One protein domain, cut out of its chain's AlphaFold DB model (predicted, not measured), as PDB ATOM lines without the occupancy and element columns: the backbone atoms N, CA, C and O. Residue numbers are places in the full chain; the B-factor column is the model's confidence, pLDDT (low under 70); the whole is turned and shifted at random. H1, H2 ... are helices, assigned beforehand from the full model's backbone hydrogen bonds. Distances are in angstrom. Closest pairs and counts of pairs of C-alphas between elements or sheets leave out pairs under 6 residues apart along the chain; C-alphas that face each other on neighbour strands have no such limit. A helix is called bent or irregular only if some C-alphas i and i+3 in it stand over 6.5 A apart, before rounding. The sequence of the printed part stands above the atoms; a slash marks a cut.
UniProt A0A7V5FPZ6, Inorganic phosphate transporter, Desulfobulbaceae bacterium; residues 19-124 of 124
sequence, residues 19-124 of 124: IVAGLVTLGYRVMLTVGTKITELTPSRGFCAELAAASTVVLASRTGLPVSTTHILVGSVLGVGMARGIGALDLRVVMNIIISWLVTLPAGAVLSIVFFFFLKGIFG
ATOM      1  N   ILE A  19      35.055  23.121 -59.364       94.31
ATOM      2  CA  ILE A  19      35.494  23.172 -57.959       94.31
ATOM      3  C   ILE A  19      36.587  22.130 -57.705       94.31
ATOM      4  O   ILE A  19      37.641  22.472 -57.169       94.31
ATOM      5  N   VAL A  20      36.375  20.875 -58.119       94.94
ATOM      6  CA  VAL A  20      37.363  19.797 -57.930       94.94
ATOM      7  C   VAL A  20      38.673  20.118 -58.653       94.94
ATOM      8  O   VAL A  20      39.745  20.020 -58.056       94.94
ATOM      9  N   ALA A  21      38.603  20.571 -59.906       96.06
ATOM     10  CA  ALA A  21      39.784  20.955 -60.678       96.06
ATOM     11  C   ALA A  21      40.553  22.124 -60.028       96.06
ATOM     12  O   ALA A  21      41.783  22.089 -59.929       96.06
ATOM     13  N   GLY A  22      39.847  23.141 -59.525       94.00
ATOM     14  CA  GLY A  22      40.454  24.259 -58.798       94.00
ATOM     15  C   GLY A  22      41.140  23.826 -57.496       94.00
ATOM     16  O   GLY A  22      42.254  24.264 -57.196       94.00
ATOM     17  N   LEU A  23      40.509  22.919 -56.744       93.00
ATOM     18  CA  LEU A  23      41.068  22.376 -55.504       93.00
ATOM     19  C   LEU A  23      42.377  21.617 -55.748       93.00
ATOM     20  O   LEU A  23      43.346  21.839 -55.021       93.00
ATOM     21  N   VAL A  24      42.427  20.776 -56.786       94.25
ATOM     22  CA  VAL A  24      43.622  19.989 -57.137       94.25
ATOM     23  C   VAL A  24      44.769  20.879 -57.625       94.25
ATOM     24  O   VAL A  24      45.927  20.619 -57.307       94.25
ATOM     25  N   THR A  25      44.473  21.943 -58.372       94.75
ATOM     26  CA  THR A  25      45.506  22.786 -58.997       94.75
ATOM     27  C   THR A  25      46.116  23.812 -58.043       94.75
ATOM     28  O   THR A  25      47.337  23.958 -57.989       94.75
ATOM     29  N   LEU A  26      45.288  24.545 -57.293       94.00
ATOM     30  CA  LEU A  26      45.734  25.685 -56.479       94.00
ATOM     31  C   LEU A  26      45.204  25.668 -55.042       94.00
ATOM     32  O   LEU A  26      45.710  26.419 -54.202       94.00
ATOM     33  N   GLY A  27      44.244  24.794 -54.724       90.19
ATOM     34  CA  GLY A  27      43.622  24.722 -53.398       90.19
ATOM     35  C   GLY A  27      44.614  24.464 -52.260       90.19
ATOM     36  O   GLY A  27      44.437  24.983 -51.156       90.19
ATOM     37  N   TYR A  28      45.707  23.739 -52.530       91.56
ATOM     38  CA  TYR A  28      46.726  23.411 -51.523       91.56
ATOM     39  C   TYR A  28      47.344  24.645 -50.847       91.56
ATOM     40  O   TYR A  28      47.682  24.586 -49.668       91.56
ATOM     41  N   ARG A  29      47.451  25.786 -51.543       91.62
ATOM     42  CA  ARG A  29      48.051  27.011 -50.981       91.62
ATOM     43  C   ARG A  29      47.218  27.585 -49.835       91.62
ATOM     44  O   ARG A  29      47.759  28.016 -48.815       91.62
ATOM     45  N   VAL A  30      45.895  27.558 -49.993       90.25
ATOM     46  CA  VAL A  30      44.959  28.036 -48.969       90.25
ATOM     47  C   VAL A  30      44.893  27.036 -47.818       90.25
ATOM     48  O   VAL A  30      44.981  27.446 -46.662       90.25
ATOM     49  N   MET A  31      44.839  25.734 -48.123       91.19
ATOM     50  CA  MET A  31      44.828  24.676 -47.104       91.19
ATOM     51  C   MET A  31      46.066  24.730 -46.200       91.19
ATOM     52  O   MET A  31      45.933  24.647 -44.983       91.19
ATOM     53  N   LEU A  32      47.258  24.958 -46.764       91.44
ATOM     54  CA  LEU A  32      48.484  25.124 -45.976       91.44
ATOM     55  C   LEU A  32      48.420  26.345 -45.054       91.44
ATOM     56  O   LEU A  32      48.848  26.273 -43.902       91.44
ATOM     57  N   THR A  33      47.867  27.457 -45.539       91.06
ATOM     58  CA  THR A  33      47.748  28.686 -44.746       91.06
ATOM     59  C   THR A  33      46.805  28.476 -43.564       91.06
ATOM     60  O   THR A  33      47.180  28.735 -42.424       91.06
ATOM     61  N   VAL A  34      45.610  27.938 -43.805       91.69
ATOM     62  CA  VAL A  34      44.626  27.707 -42.738       91.69
ATOM     63  C   VAL A  34      45.093  26.616 -41.770       91.69
ATOM     64  O   VAL A  34      44.943  26.769 -40.561       91.69
ATOM     65  N   GLY A  35      45.704  25.550 -42.290       89.19
ATOM     66  CA  GLY A  35      46.106  24.384 -41.506       89.19
ATOM     67  C   GLY A  35      47.339  24.588 -40.623       89.19
ATOM     68  O   GLY A  35      47.505  23.854 -39.654       89.19
ATOM     69  N   THR A  36      48.211  25.551 -40.948       90.62
ATOM     70  CA  THR A  36      49.505  25.702 -40.249       90.62
ATOM     71  C   THR A  36      49.848  27.125 -39.825       90.62
ATOM     72  O   THR A  36      50.634  27.304 -38.902       90.62
ATOM     73  N   LYS A  37      49.308  28.158 -40.487       91.50
ATOM     74  CA  LYS A  37      49.751  29.548 -40.273       91.50
ATOM     75  C   LYS A  37      48.882  30.338 -39.302       91.50
ATOM     76  O   LYS A  37      49.322  31.385 -38.858       91.50
ATOM     77  N   ILE A  38      47.669  29.879 -38.994       92.00
ATOM     78  CA  ILE A  38      46.753  30.586 -38.082       92.00
ATOM     79  C   ILE A  38      46.994  30.162 -36.629       92.00
ATOM     80  O   ILE A  38      47.164  31.005 -35.752       92.00
ATOM     81  N   THR A  39      46.984  28.853 -36.377       92.94
ATOM     82  CA  THR A  39      47.201  28.232 -35.065       92.94
ATOM     83  C   THR A  39      47.675  26.797 -35.260       92.94
ATOM     84  O   THR A  39      47.324  26.152 -36.245       92.94
ATOM     85  N   GLU A  40      48.395  26.262 -34.277       89.50
ATOM     86  CA  GLU A  40      48.756  24.844 -34.237       89.50
ATOM     87  C   GLU A  40      47.510  23.960 -34.049       89.50
ATOM     88  O   GLU A  40      46.837  24.006 -33.003       89.50
ATOM     89  N   LEU A  41      47.213  23.136 -35.055       90.81
ATOM     90  CA  LEU A  41      46.070  22.227 -35.085       90.81
ATOM     91  C   LEU A  41      46.507  20.796 -34.753       90.81
ATOM     92  O   LEU A  41      47.190  20.132 -35.523       90.81
ATOM     93  N   THR A  42      46.055  20.291 -33.604       93.12
ATOM     94  CA  THR A  42      46.091  18.850 -33.309       93.12
ATOM     95  C   THR A  42      44.899  18.154 -33.976       93.12
ATOM     96  O   THR A  42      43.893  18.820 -34.236       93.12
ATOM     97  N   PRO A  43      44.926  16.823 -34.190       94.25
ATOM     98  CA  PRO A  43      43.820  16.105 -34.835       94.25
ATOM     99  C   PRO A  43      42.444  16.371 -34.203       94.25
ATOM    100  O   PRO A  43      41.474  16.627 -34.908       94.25
ATOM    101  N   SER A  44      42.373  16.412 -32.869       94.69
ATOM    102  CA  SER A  44      41.147  16.749 -32.132       94.69
ATOM    103  C   SER A  44      40.640  18.166 -32.414       94.69
ATOM    104  O   SER A  44      39.444  18.377 -32.575       94.69
ATOM    105  N   ARG A  45      41.545  19.144 -32.521       93.31
ATOM    106  CA  ARG A  45      41.214  20.546 -32.801       93.31
ATOM    107  C   ARG A  45      40.780  20.749 -34.243       93.31
ATOM    108  O   ARG A  45      39.809  21.459 -34.478       93.31
ATOM    109  N   GLY A  46      41.474  20.102 -35.180       94.50
ATOM    110  CA  GLY A  46      41.077  20.072 -36.585       94.50
ATOM    111  C   GLY A  46      39.673  19.496 -36.744       94.50
ATOM    112  O   GLY A  46      38.829  20.122 -37.372       94.50
ATOM    113  N   PHE A  47      39.384  18.376 -36.072       96.06
ATOM    114  CA  PHE A  47      38.046  17.788 -36.065       96.06
ATOM    115  C   PHE A  47      36.983  18.750 -35.512       96.06
ATOM    116  O   PHE A  47      35.946  18.936 -36.139       96.06
ATOM    117  N   CYS A  48      37.239  19.402 -34.372       96.06
ATOM    118  CA  CYS A  48      36.308  20.389 -33.816       96.06
ATOM    119  C   CYS A  48      36.077  21.579 -34.761       96.06
ATOM    120  O   CYS A  48      34.937  22.015 -34.915       96.06
ATOM    121  N   ALA A  49      37.134  22.094 -35.396       96.50
ATOM    122  CA  ALA A  49      37.036  23.216 -36.326       96.50
ATOM    123  C   ALA A  49      36.228  22.847 -37.583       96.50
ATOM    124  O   ALA A  49      35.333  23.598 -37.974       96.50
ATOM    125  N   GLU A  50      36.488  21.677 -38.171       96.12
ATOM    126  CA  GLU A  50      35.746  21.160 -39.327       96.12
ATOM    127  C   GLU A  50      34.286  20.867 -38.981       96.12
ATOM    128  O   GLU A  50      33.385  21.251 -39.723       96.12
ATOM    129  N   LEU A  51      34.015  20.260 -37.820       97.69
ATOM    130  CA  LEU A  51      32.648  19.992 -37.372       97.69
ATOM    131  C   LEU A  51      31.854  21.291 -37.188       97.69
ATOM    132  O   LEU A  51      30.705  21.376 -37.627       97.69
ATOM    133  N   ALA A  52      32.464  22.304 -36.565       97.31
ATOM    134  CA  ALA A  52      31.857  23.621 -36.417       97.31
ATOM    135  C   ALA A  52      31.593  24.257 -37.790       97.31
ATOM    136  O   ALA A  52      30.468  24.671 -38.067       97.31
ATOM    137  N   ALA A  53      32.591  24.252 -38.680       97.12
ATOM    138  CA  ALA A  53      32.463  24.829 -40.012       97.12
ATOM    139  C   ALA A  53      31.371  24.137 -40.844       97.12
ATOM    140  O   ALA A  53      30.476  24.803 -41.364       97.12
ATOM    141  N   ALA A  54      31.391  22.805 -40.924       96.75
ATOM    142  CA  ALA A  54      30.411  22.017 -41.663       96.75
ATOM    143  C   ALA A  54      28.993  22.222 -41.119       96.75
ATOM    144  O   ALA A  54      28.062  22.439 -41.897       96.75
ATOM    145  N   SER A  55      28.826  22.232 -39.794       96.44
ATOM    146  CA  SER A  55      27.528  22.480 -39.161       96.44
ATOM    147  C   SER A  55      26.980  23.860 -39.537       96.44
ATOM    148  O   SER A  55      25.829  23.973 -39.956       96.44
ATOM    149  N   THR A  56      27.806  24.909 -39.466       95.88
ATOM    150  CA  THR A  56      27.403  26.269 -39.851       95.88
ATOM    151  C   THR A  56      27.073  26.371 -41.338       95.88
ATOM    152  O   THR A  56      26.061  26.977 -41.692       95.88
ATOM    153  N   VAL A  57      27.865  25.749 -42.218       95.19
ATOM    154  CA  VAL A  57      27.601  25.740 -43.666       95.19
ATOM    155  C   VAL A  57      26.280  25.044 -43.978       95.19
ATOM    156  O   VAL A  57      25.478  25.580 -44.742       95.19
ATOM    157  N   VAL A  58      26.009  23.885 -43.374       94.38
ATOM    158  CA  VAL A  58      24.753  23.147 -43.580       94.38
ATOM    159  C   VAL A  58      23.552  23.951 -43.085       94.38
ATOM    160  O   VAL A  58      22.544  24.031 -43.788       94.38
ATOM    161  N   LEU A  59      23.654  24.583 -41.912       94.62
ATOM    162  CA  LEU A  59      22.595  25.448 -41.384       94.62
ATOM    163  C   LEU A  59      22.324  26.635 -42.316       94.62
ATOM    164  O   LEU A  59      21.175  26.860 -42.696       94.62
ATOM    165  N   ALA A  60      23.368  27.337 -42.758       93.00
ATOM    166  CA  ALA A  60      23.229  28.453 -43.688       93.00
ATOM    167  C   ALA A  60      22.618  28.013 -45.030       93.00
ATOM    168  O   ALA A  60      21.694  28.654 -45.535       93.00
ATOM    169  N   SER A  61      23.055  26.863 -45.550       90.06
ATOM    170  CA  SER A  61      22.546  26.279 -46.796       90.06
ATOM    171  C   SER A  61      21.052  25.961 -46.704       90.06
ATOM    172  O   SER A  61      20.308  26.251 -47.637       90.06
ATOM    173  N   ARG A  62      20.582  25.439 -45.562       88.81
ATOM    174  CA  ARG A  62      19.147  25.193 -45.320       88.81
ATOM    175  C   ARG A  62      18.323  26.476 -45.274       88.81
ATOM    176  O   ARG A  62      17.175  26.465 -45.701       88.81
ATOM    177  N   THR A  63      18.896  27.570 -44.779       88.44
ATOM    178  CA  THR A  63      18.229  28.885 -44.763       88.44
ATOM    179  C   THR A  63      18.277  29.616 -46.108       88.44
ATOM    180  O   THR A  63      17.639  30.654 -46.260       88.44
ATOM    181  N   GLY A  64      19.025  29.098 -47.089       83.56
ATOM    182  CA  GLY A  64      19.205  29.730 -48.398       83.56
ATOM    183  C   GLY A  64      20.024  31.025 -48.363       83.56
ATOM    184  O   GLY A  64      20.040  31.762 -49.347       83.56
ATOM    185  N   LEU A  65      20.693  31.324 -47.245       86.00
ATOM    186  CA  LEU A  65      21.536  32.506 -47.115       86.00
ATOM    187  C   LEU A  65      22.881  32.266 -47.819       86.00
ATOM    188  O   LEU A  65      23.574  31.300 -47.484       86.00
ATOM    189  N   PRO A  66      23.291  33.134 -48.762       88.69
ATOM    190  CA  PRO A  66      24.613  33.045 -49.359       88.69
ATOM    191  C   PRO A  66      25.654  33.455 -48.315       88.69
ATOM    192  O   PRO A  66      25.773  34.625 -47.955       88.69
ATOM    193  N   VAL A  67      26.405  32.476 -47.816       92.94
ATOM    194  CA  VAL A  67      27.469  32.680 -46.828       92.94
ATOM    195  C   VAL A  67      28.831  32.331 -47.411       92.94
ATOM    196  O   VAL A  67      28.960  31.498 -48.306       92.94
ATOM    197  N   SER A  68      29.877  32.952 -46.869       93.31
ATOM    198  CA  SER A  68      31.256  32.637 -47.235       93.31
ATOM    199  C   SER A  68      31.768  31.451 -46.415       93.31
ATOM    200  O   SER A  68      32.018  31.573 -45.216       93.31
ATOM    201  N   THR A  69      31.972  30.307 -47.072       92.81
ATOM    202  CA  THR A  69      32.550  29.106 -46.443       92.81
ATOM    203  C   THR A  69      33.982  29.344 -45.952       92.81
ATOM    204  O   THR A  69      34.365  28.803 -44.919       92.81
ATOM    205  N   THR A  70      34.751  30.219 -46.614       93.00
ATOM    206  CA  THR A  70      36.104  30.613 -46.179       93.00
ATOM    207  C   THR A  70      36.090  31.359 -44.845       93.00
ATOM    208  O   THR A  70      36.897  31.044 -43.974       93.00
ATOM    209  N   HIS A  71      35.167  32.308 -44.651       94.81
ATOM    210  CA  HIS A  71      35.027  33.009 -43.370       94.81
ATOM    211  C   HIS A  71      34.603  32.061 -42.252       94.81
ATOM    212  O   HIS A  71      35.130  32.149 -41.147       94.81
ATOM    213  N   ILE A  72      33.682  31.140 -42.548       96.44
ATOM    214  CA  ILE A  72      33.231  30.133 -41.586       96.44
ATOM    215  C   ILE A  72      34.409  29.248 -41.156       96.44
ATOM    216  O   ILE A  72      34.654  29.107 -39.962       96.44
ATOM    217  N   LEU A  73      35.179  28.710 -42.106       95.81
ATOM    218  CA  LEU A  73      36.346  27.868 -41.826       95.81
ATOM    219  C   LEU A  73      37.405  28.610 -40.995       95.81
ATOM    220  O   LEU A  73      37.834  28.113 -39.954       95.81
ATOM    221  N   VAL A  74      37.811  29.811 -41.429       96.00
ATOM    222  CA  VAL A  74      38.802  30.625 -40.709       96.00
ATOM    223  C   VAL A  74      38.293  30.972 -39.311       96.00
ATOM    224  O   VAL A  74      39.037  30.833 -38.346       96.00
ATOM    225  N   GLY A  75      37.018  31.347 -39.173       96.06
ATOM    226  CA  GLY A  75      36.383  31.618 -37.884       96.06
ATOM    227  C   GLY A  75      36.391  30.409 -36.946       96.06
ATOM    228  O   GLY A  75      36.742  30.552 -35.776       96.06
ATOM    229  N   SER A  76      36.089  29.211 -37.450       96.81
ATOM    230  CA  SER A  76      36.152  27.971 -36.667       96.81
ATOM    231  C   SER A  76      37.573  27.657 -36.190       96.81
ATOM    232  O   SER A  76      37.770  27.318 -35.022       96.81
ATOM    233  N   VAL A  77      38.580  27.815 -37.056       95.94
ATOM    234  CA  VAL A  77      39.996  27.615 -36.698       95.94
ATOM    235  C   VAL A  77      40.452  28.635 -35.655       95.94
ATOM    236  O   VAL A  77      41.105  28.265 -34.678       95.94
ATOM    237  N   LEU A  78      40.059  29.903 -35.813       95.69
ATOM    238  CA  LEU A  78      40.306  30.945 -34.817       95.69
ATOM    239  C   LEU A  78      39.653  30.606 -33.480       95.69
ATOM    240  O   LEU A  78      40.324  30.684 -32.460       95.69
ATOM    241  N   GLY A  79      38.392  30.169 -33.474       95.00
ATOM    242  CA  GLY A  79      37.680  29.793 -32.252       95.00
ATOM    243  C   GLY A  79      38.390  28.684 -31.471       95.00
ATOM    244  O   GLY A  79      38.593  28.803 -30.262       95.00
ATOM    245  N   VAL A  80      38.850  27.637 -32.161       94.94
ATOM    246  CA  VAL A  80      39.604  26.545 -31.522       94.94
ATOM    247  C   VAL A  80      41.001  26.995 -31.073       94.94
ATOM    248  O   VAL A  80      41.486  26.547 -30.034       94.94
ATOM    249  N   GLY A  81      41.648  27.904 -31.807       92.19
ATOM    250  CA  GLY A  81      42.913  28.513 -31.387       92.19
ATOM    251  C   GLY A  81      42.760  29.396 -30.144       92.19
ATOM    252  O   GLY A  81      43.542  29.277 -29.203       92.19
ATOM    253  N   MET A  82      41.697  30.205 -30.079       93.88
ATOM    254  CA  MET A  82      41.376  31.061 -28.930       93.88
ATOM    255  C   MET A  82      41.117  30.264 -27.651       93.88
ATOM    256  O   MET A  82      41.423  30.762 -26.569       93.88
ATOM    257  N   ALA A  83      40.638  29.019 -27.749       91.19
ATOM    258  CA  ALA A  83      40.487  28.133 -26.594       91.19
ATOM    259  C   ALA A  83      41.822  27.839 -25.870       91.19
ATOM    260  O   ALA A  83      41.812  27.420 -24.715       91.19
ATOM    261  N   ARG A  84      42.975  28.080 -26.516       86.44
ATOM    262  CA  ARG A  84      44.319  28.002 -25.908       86.44
ATOM    263  C   ARG A  84      44.854  29.352 -25.415       86.44
ATOM    264  O   ARG A  84      45.958  29.401 -24.878       86.44
ATOM    265  N   GLY A  85      44.101  30.431 -25.612       88.00
ATOM    266  CA  GLY A  85      44.528  31.809 -25.391       88.00
ATOM    267  C   GLY A  85      44.997  32.500 -26.674       88.00
ATOM    268  O   GLY A  85      45.489  31.870 -27.608       88.00
ATOM    269  N   ILE A  86      44.869  33.830 -26.705       87.06
ATOM    270  CA  ILE A  86      45.166  34.667 -27.883       87.06
ATOM    271  C   ILE A  86      46.620  34.504 -28.356       87.06
ATOM    272  O   ILE A  86      46.881  34.565 -29.552       87.06
ATOM    273  N   GLY A  87      47.560  34.224 -27.446       86.50
ATOM    274  CA  GLY A  87      48.969  33.996 -27.785       86.50
ATOM    275  C   GLY A  87      49.244  32.738 -28.620       86.50
ATOM    276  O   GLY A  87      50.347  32.591 -29.132       86.50
ATOM    277  N   ALA A  88      48.269  31.835 -28.775       88.38
ATOM    278  CA  ALA A  88      48.380  30.680 -29.667       88.38
ATOM    279  C   ALA A  88      48.066  31.014 -31.139       88.38
ATOM    280  O   ALA A  88      48.253  30.157 -32.004       88.38
ATOM    281  N   LEU A  89      47.574  32.227 -31.414       94.00
ATOM    282  CA  LEU A  89      47.212  32.697 -32.746       94.00
ATOM    283  C   LEU A  89      48.312  33.575 -33.343       94.00
ATOM    284  O   LEU A  89      48.799  34.503 -32.694       94.00
ATOM    285  N   ASP A  90      48.612  33.377 -34.623       94.62
ATOM    286  CA  ASP A  90      49.408  34.341 -35.383       94.62
ATOM    287  C   ASP A  90      48.511  35.492 -35.871       94.62
ATOM    288  O   ASP A  90      47.943  35.475 -36.968       94.62
ATOM    289  N   LEU A  91      48.377  36.527 -35.039       94.12
ATOM    290  CA  LEU A  91      47.540  37.694 -35.336       94.12
ATOM    291  C   LEU A  91      47.981  38.452 -36.594       94.12
ATOM    292  O   LEU A  91      47.156  39.114 -37.226       94.12
ATOM    293  N   ARG A  92      49.255  38.347 -36.992       95.56
ATOM    294  CA  ARG A  92      49.741  38.968 -38.226       95.56
ATOM    295  C   ARG A  92      49.135  38.268 -39.437       95.56
ATOM    296  O   ARG A  92      48.670  38.940 -40.354       95.56
ATOM    297  N   VAL A  93      49.103  36.937 -39.432       94.69
ATOM    298  CA  VAL A  93      48.454  36.159 -40.497       94.69
ATOM    299  C   VAL A  93      46.954  36.430 -40.524       94.69
ATOM    300  O   VAL A  93      46.408  36.681 -41.597       94.69
ATOM    301  N   VAL A  94      46.297  36.467 -39.363       94.75
ATOM    302  CA  VAL A  94      44.863  36.788 -39.271       94.75
ATOM    303  C   VAL A  94      44.561  38.164 -39.860       94.75
ATOM    304  O   VAL A  94      43.648  38.296 -40.674       94.75
ATOM    305  N   MET A  95      45.356  39.177 -39.514       95.19
ATOM    306  CA  MET A  95      45.189  40.524 -40.056       95.19
ATOM    307  C   MET A  95      45.386  40.554 -41.576       95.19
ATOM    308  O   MET A  95      44.583  41.153 -42.287       95.19
ATOM    309  N   ASN A  96      46.399  39.856 -42.096       95.62
ATOM    310  CA  ASN A  96      46.617  39.748 -43.541       95.62
ATOM    311  C   ASN A  96      45.422  39.101 -44.260       95.62
ATOM    312  O   ASN A  96      45.047  39.545 -45.345       95.62
ATOM    313  N   ILE A  97      44.801  38.082 -43.654       94.94
ATOM    314  CA  ILE A  97      43.590  37.443 -44.186       94.94
ATOM    315  C   ILE A  97      42.431  38.448 -44.225       94.94
ATOM    316  O   ILE A  97      41.805  38.605 -45.272       94.94
ATOM    317  N   ILE A  98      42.186  39.179 -43.136       95.31
ATOM    318  CA  ILE A  98      41.108  40.178 -43.067       95.31
ATOM    319  C   ILE A  98      41.310  41.279 -44.116       95.31
ATOM    320  O   ILE A  98      40.379  41.625 -44.843       95.31
ATOM    321  N   ILE A  99      42.538  41.790 -44.247       96.44
ATOM    322  CA  ILE A  99      42.884  42.780 -45.273       96.44
ATOM    323  C   ILE A  99      42.631  42.205 -46.670       96.44
ATOM    324  O   ILE A  99      42.059  42.894 -47.513       96.44
ATOM    325  N   SER A 100      42.993  40.941 -46.920       94.94
ATOM    326  CA  SER A 100      42.745  40.304 -48.217       94.94
ATOM    327  C   SER A 100      41.254  40.270 -48.558       94.94
ATOM    328  O   SER A 100      40.879  40.617 -49.676       94.94
ATOM    329  N   TRP A 101      40.383  39.965 -47.591       94.50
ATOM    330  CA  TRP A 101      38.935  39.971 -47.800       94.50
ATOM    331  C   TRP A 101      38.432  41.364 -48.168       94.50
ATOM    332  O   TRP A 101      37.712  41.514 -49.156       94.50
ATOM    333  N   LEU A 102      38.881  42.394 -47.446       95.62
ATOM    334  CA  LEU A 102      38.509  43.777 -47.738       95.62
ATOM    335  C   LEU A 102      38.997  44.244 -49.111       95.62
ATOM    336  O   LEU A 102      38.268  44.960 -49.781       95.62
ATOM    337  N   VAL A 103      40.191  43.829 -49.545       96.44
ATOM    338  CA  VAL A 103      40.772  44.212 -50.845       96.44
ATOM    339  C   VAL A 103      40.134  43.453 -52.012       96.44
ATOM    340  O   VAL A 103      39.994  44.007 -53.103       96.44
ATOM    341  N   THR A 104      39.701  42.204 -51.813       94.50
ATOM    342  CA  THR A 104      39.081  41.414 -52.893       94.50
ATOM    343  C   THR A 104      37.757  41.997 -53.392       94.50
ATOM    344  O   THR A 104      37.476  41.909 -54.586       94.50
ATOM    345  N   LEU A 105      36.974  42.647 -52.524       94.38
ATOM    346  CA  LEU A 105      35.702  43.283 -52.892       94.38
ATOM    347  C   LEU A 105      35.862  44.433 -53.912       94.38
ATOM    348  O   LEU A 105      35.265  44.344 -54.989       94.38
ATOM    349  N   PRO A 106      36.661  45.490 -53.651       96.06
ATOM    350  CA  PRO A 106      36.879  46.559 -54.616       96.06
ATOM    351  C   PRO A 106      37.622  46.062 -55.857       96.06
ATOM    352  O   PRO A 106      37.285  46.488 -56.957       96.06
ATOM    353  N   ALA A 107      38.576  45.135 -55.717       96.44
ATOM    354  CA  ALA A 107      39.271  44.562 -56.869       96.44
ATOM    355  C   ALA A 107      38.294  43.859 -57.827       96.44
ATOM    356  O   ALA A 107      38.338  44.098 -59.033       96.44
ATOM    357  N   GLY A 108      37.373  43.051 -57.291       96.12
ATOM    358  CA  GLY A 108      36.316  42.414 -58.073       96.12
ATOM    359  C   GLY A 108      35.394  43.433 -58.741       96.12
ATOM    360  O   GLY A 108      35.147  43.334 -59.940       96.12
ATOM    361  N   ALA A 109      34.950  44.453 -58.000       96.38
ATOM    362  CA  ALA A 109      34.081  45.501 -58.532       96.38
ATOM    363  C   ALA A 109      34.735  46.271 -59.691       96.38
ATOM    364  O   ALA A 109      34.126  46.429 -60.750       96.38
ATOM    365  N   VAL A 110      35.988  46.703 -59.523       97.62
ATOM    366  CA  VAL A 110      36.749  47.409 -60.566       97.62
ATOM    367  C   VAL A 110      36.922  46.522 -61.795       97.62
ATOM    368  O   VAL A 110      36.670  46.975 -62.911       97.62
ATOM    369  N   LEU A 111      37.291  45.253 -61.606       97.12
ATOM    370  CA  LEU A 111      37.468  44.315 -62.711       97.12
ATOM    371  C   LEU A 111      36.162  44.128 -63.497       97.12
ATOM    372  O   LEU A 111      36.163  44.231 -64.722       97.12
ATOM    373  N   SER A 112      35.038  43.924 -62.804       96.94
ATOM    374  CA  SER A 112      33.720  43.807 -63.436       96.94
ATOM    375  C   SER A 112      33.336  45.056 -64.233       96.94
ATOM    376  O   SER A 112      32.848  44.927 -65.355       96.94
ATOM    377  N   ILE A 113      33.591  46.256 -63.698       96.81
ATOM    378  CA  ILE A 113      33.327  47.526 -64.392       96.81
ATOM    379  C   ILE A 113      34.150  47.619 -65.683       96.81
ATOM    380  O   ILE A 113      33.601  47.926 -66.742       96.81
ATOM    381  N   VAL A 114      35.449  47.316 -65.613       97.19
ATOM    382  CA  VAL A 114      36.355  47.368 -66.771       97.19
ATOM    383  C   VAL A 114      35.893  46.412 -67.871       97.19
ATOM    384  O   VAL A 114      35.752  46.832 -69.019       97.19
ATOM    385  N   PHE A 115      35.600  45.153 -67.532       96.56
ATOM    386  CA  PHE A 115      35.124  44.174 -68.515       96.56
ATOM    387  C   PHE A 115      33.785  44.567 -69.135       96.56
ATOM    388  O   PHE A 115      33.601  44.395 -70.338       96.56
ATOM    389  N   PHE A 116      32.862  45.115 -68.342       96.44
ATOM    390  CA  PHE A 116      31.569  45.557 -68.850       96.44
ATOM    391  C   PHE A 116      31.720  46.652 -69.912       96.44
ATOM    392  O   PHE A 116      31.168  46.522 -71.002       96.44
ATOM    393  N   PHE A 117      32.495  47.706 -69.630       96.00
ATOM    394  CA  PHE A 117      32.705  48.788 -70.597       96.00
ATOM    395  C   PHE A 117      33.515  48.344 -71.815       96.00
ATOM    396  O   PHE A 117      33.209  48.768 -72.926       96.00
ATOM    397  N   PHE A 118      34.495  47.459 -71.625       96.31
ATOM    398  CA  PHE A 118      35.257  46.876 -72.725       96.31
ATOM    399  C   PHE A 118      34.357  46.092 -73.689       96.31
ATOM    400  O   PHE A 118      34.360  46.357 -74.888       96.31
ATOM    401  N   LEU A 119      33.537  45.171 -73.169       96.19
ATOM    402  CA  LEU A 119      32.607  44.394 -73.989       96.19
ATOM    403  C   LEU A 119      31.541  45.286 -74.629       96.19
ATOM    404  O   LEU A 119      31.224  45.110 -75.803       96.19
ATOM    405  N   LYS A 120      31.028  46.274 -73.887       94.88
ATOM    406  CA  LYS A 120      30.066  47.239 -74.421       94.88
ATOM    407  C   LYS A 120      30.646  48.051 -75.579       94.88
ATOM    408  O   LYS A 120      29.909  48.326 -76.504       94.88
ATOM    409  N   GLY A 121      31.928  48.416 -75.548       95.00
ATOM    410  CA  GLY A 121      32.565  49.151 -76.647       95.00
ATOM    411  C   GLY A 121      32.844  48.315 -77.902       95.00
ATOM    412  O   GLY A 121      33.032  48.885 -78.969       95.00
ATOM    413  N   ILE A 122      32.899  46.983 -77.783       95.88
ATOM    414  CA  ILE A 122      33.106  46.073 -78.923       95.88
ATOM    415  C   ILE A 122      31.775  45.654 -79.556       95.88
ATOM    416  O   ILE A 122      31.686  45.546 -80.777       95.88
ATOM    417  N   PHE A 123      30.768  45.355 -78.730       92.44
ATOM    418  CA  PHE A 123      29.513  44.729 -79.165       92.44
ATOM    419  C   PHE A 123      28.291  45.655 -79.118       92.44
ATOM    420  O   PHE A 123      27.216  45.243 -79.559       92.44
ATOM    421  N   GLY A 124      28.423  46.851 -78.544       65.88
ATOM    422  CA  GLY A 124      27.385  47.882 -78.480       65.88
ATOM    423  C   GLY A 124      27.770  49.109 -79.287       65.88
ATOM    424  O   GLY A 124      26.823  49.806 -79.706       65.88
TER     425      GLY A 124
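What this domain is: This is residues 19 to 124 of the 124 residues of the protein "Inorganic phosphate transporter" of Desulfobulbaceae bacterium (UniProt A0A7V5FPZ6). One long helix, H4, runs past a loose cluster of three shorter helices and then sticks out from it as a bare arm, residues 102 to 124. In the cluster H2 and H3 fold back on each other as a helical hairpin, H1 comes close to H3 with its later part, and the early part of H4 is near H3. The printed part has 106 residues with four named helices in the order H1, H2, H3, H4 and no named strand; the class is all helix. The whole is loose, with a radius of gyration of the C-alphas of 17.6 A, and elongated, spanning 58 by 34 by 25 A, and the arm makes the length.

Where its parts are: H4, the longest helix, holds residues 91 to 123 and measures 47.9 A from C-alpha 91 at (47.540, 37.694, -35.336) to C-alpha 123 at (29.513, 44.729, -79.165); it has a kink of 26 degrees near residue 104. H3 holds residues 69 to 82 and measures 19.7 A. H2 holds residues 43 to 63 and measures 30.3 A. H1 holds residues 19 to 37 and measures 23.6 A, beginning with C-alpha 19 at (35.494, 23.172, -57.959). H1 has a kink of 70 degrees near residue 26 and is irregular, with C-alphas 25 and 28 standing 7.6 A apart.

How they stand to each other: H4 and H3 are near each other, with 8 pairs of C-alphas within 10 A. H4 and H1 are close but not clearly touching; their closest C-alphas, those of Val 93 and Lys 37, are 6.7 A apart, and the helices run opposite ways at a shallow tilt of 28 degrees. H3 and H1 are close but not clearly touching, the closest C-alphas being those of Val 74 and Val 34 at 6.8 A; they run the same way at a shallow tilt of 20 degrees. H3 and H2 touch and form a hairpin, opposite ways at a steep tilt of 39 degrees, and their closest C-alphas, those of Ser 76 and Ala 49, are 4.8 A apart. H2 and H4 are apart. H1 and H2 are apart too, but only just, with a closest distance of 8.3 A between C-alphas. In H2 and H3 every O i to N i+4 pair is within hydrogen-bond range; in H1 it is 12 of 15 and in H4 27 of 29.

The domain as a whole: The C-alphas of Arg 84 and Gly 124, the two farthest apart, are 58.7 A from each other. Without residues 102 to 124, which stand free, the body of 83 residues spans 36 by 28 by 27 A. The links H1 to H2 and H2 to H3 are tight, and H3 to H4 is short. The printed part has no cut. Its mean pLDDT is 93.5, and residue 124, the chain's last, is the one residue under 70.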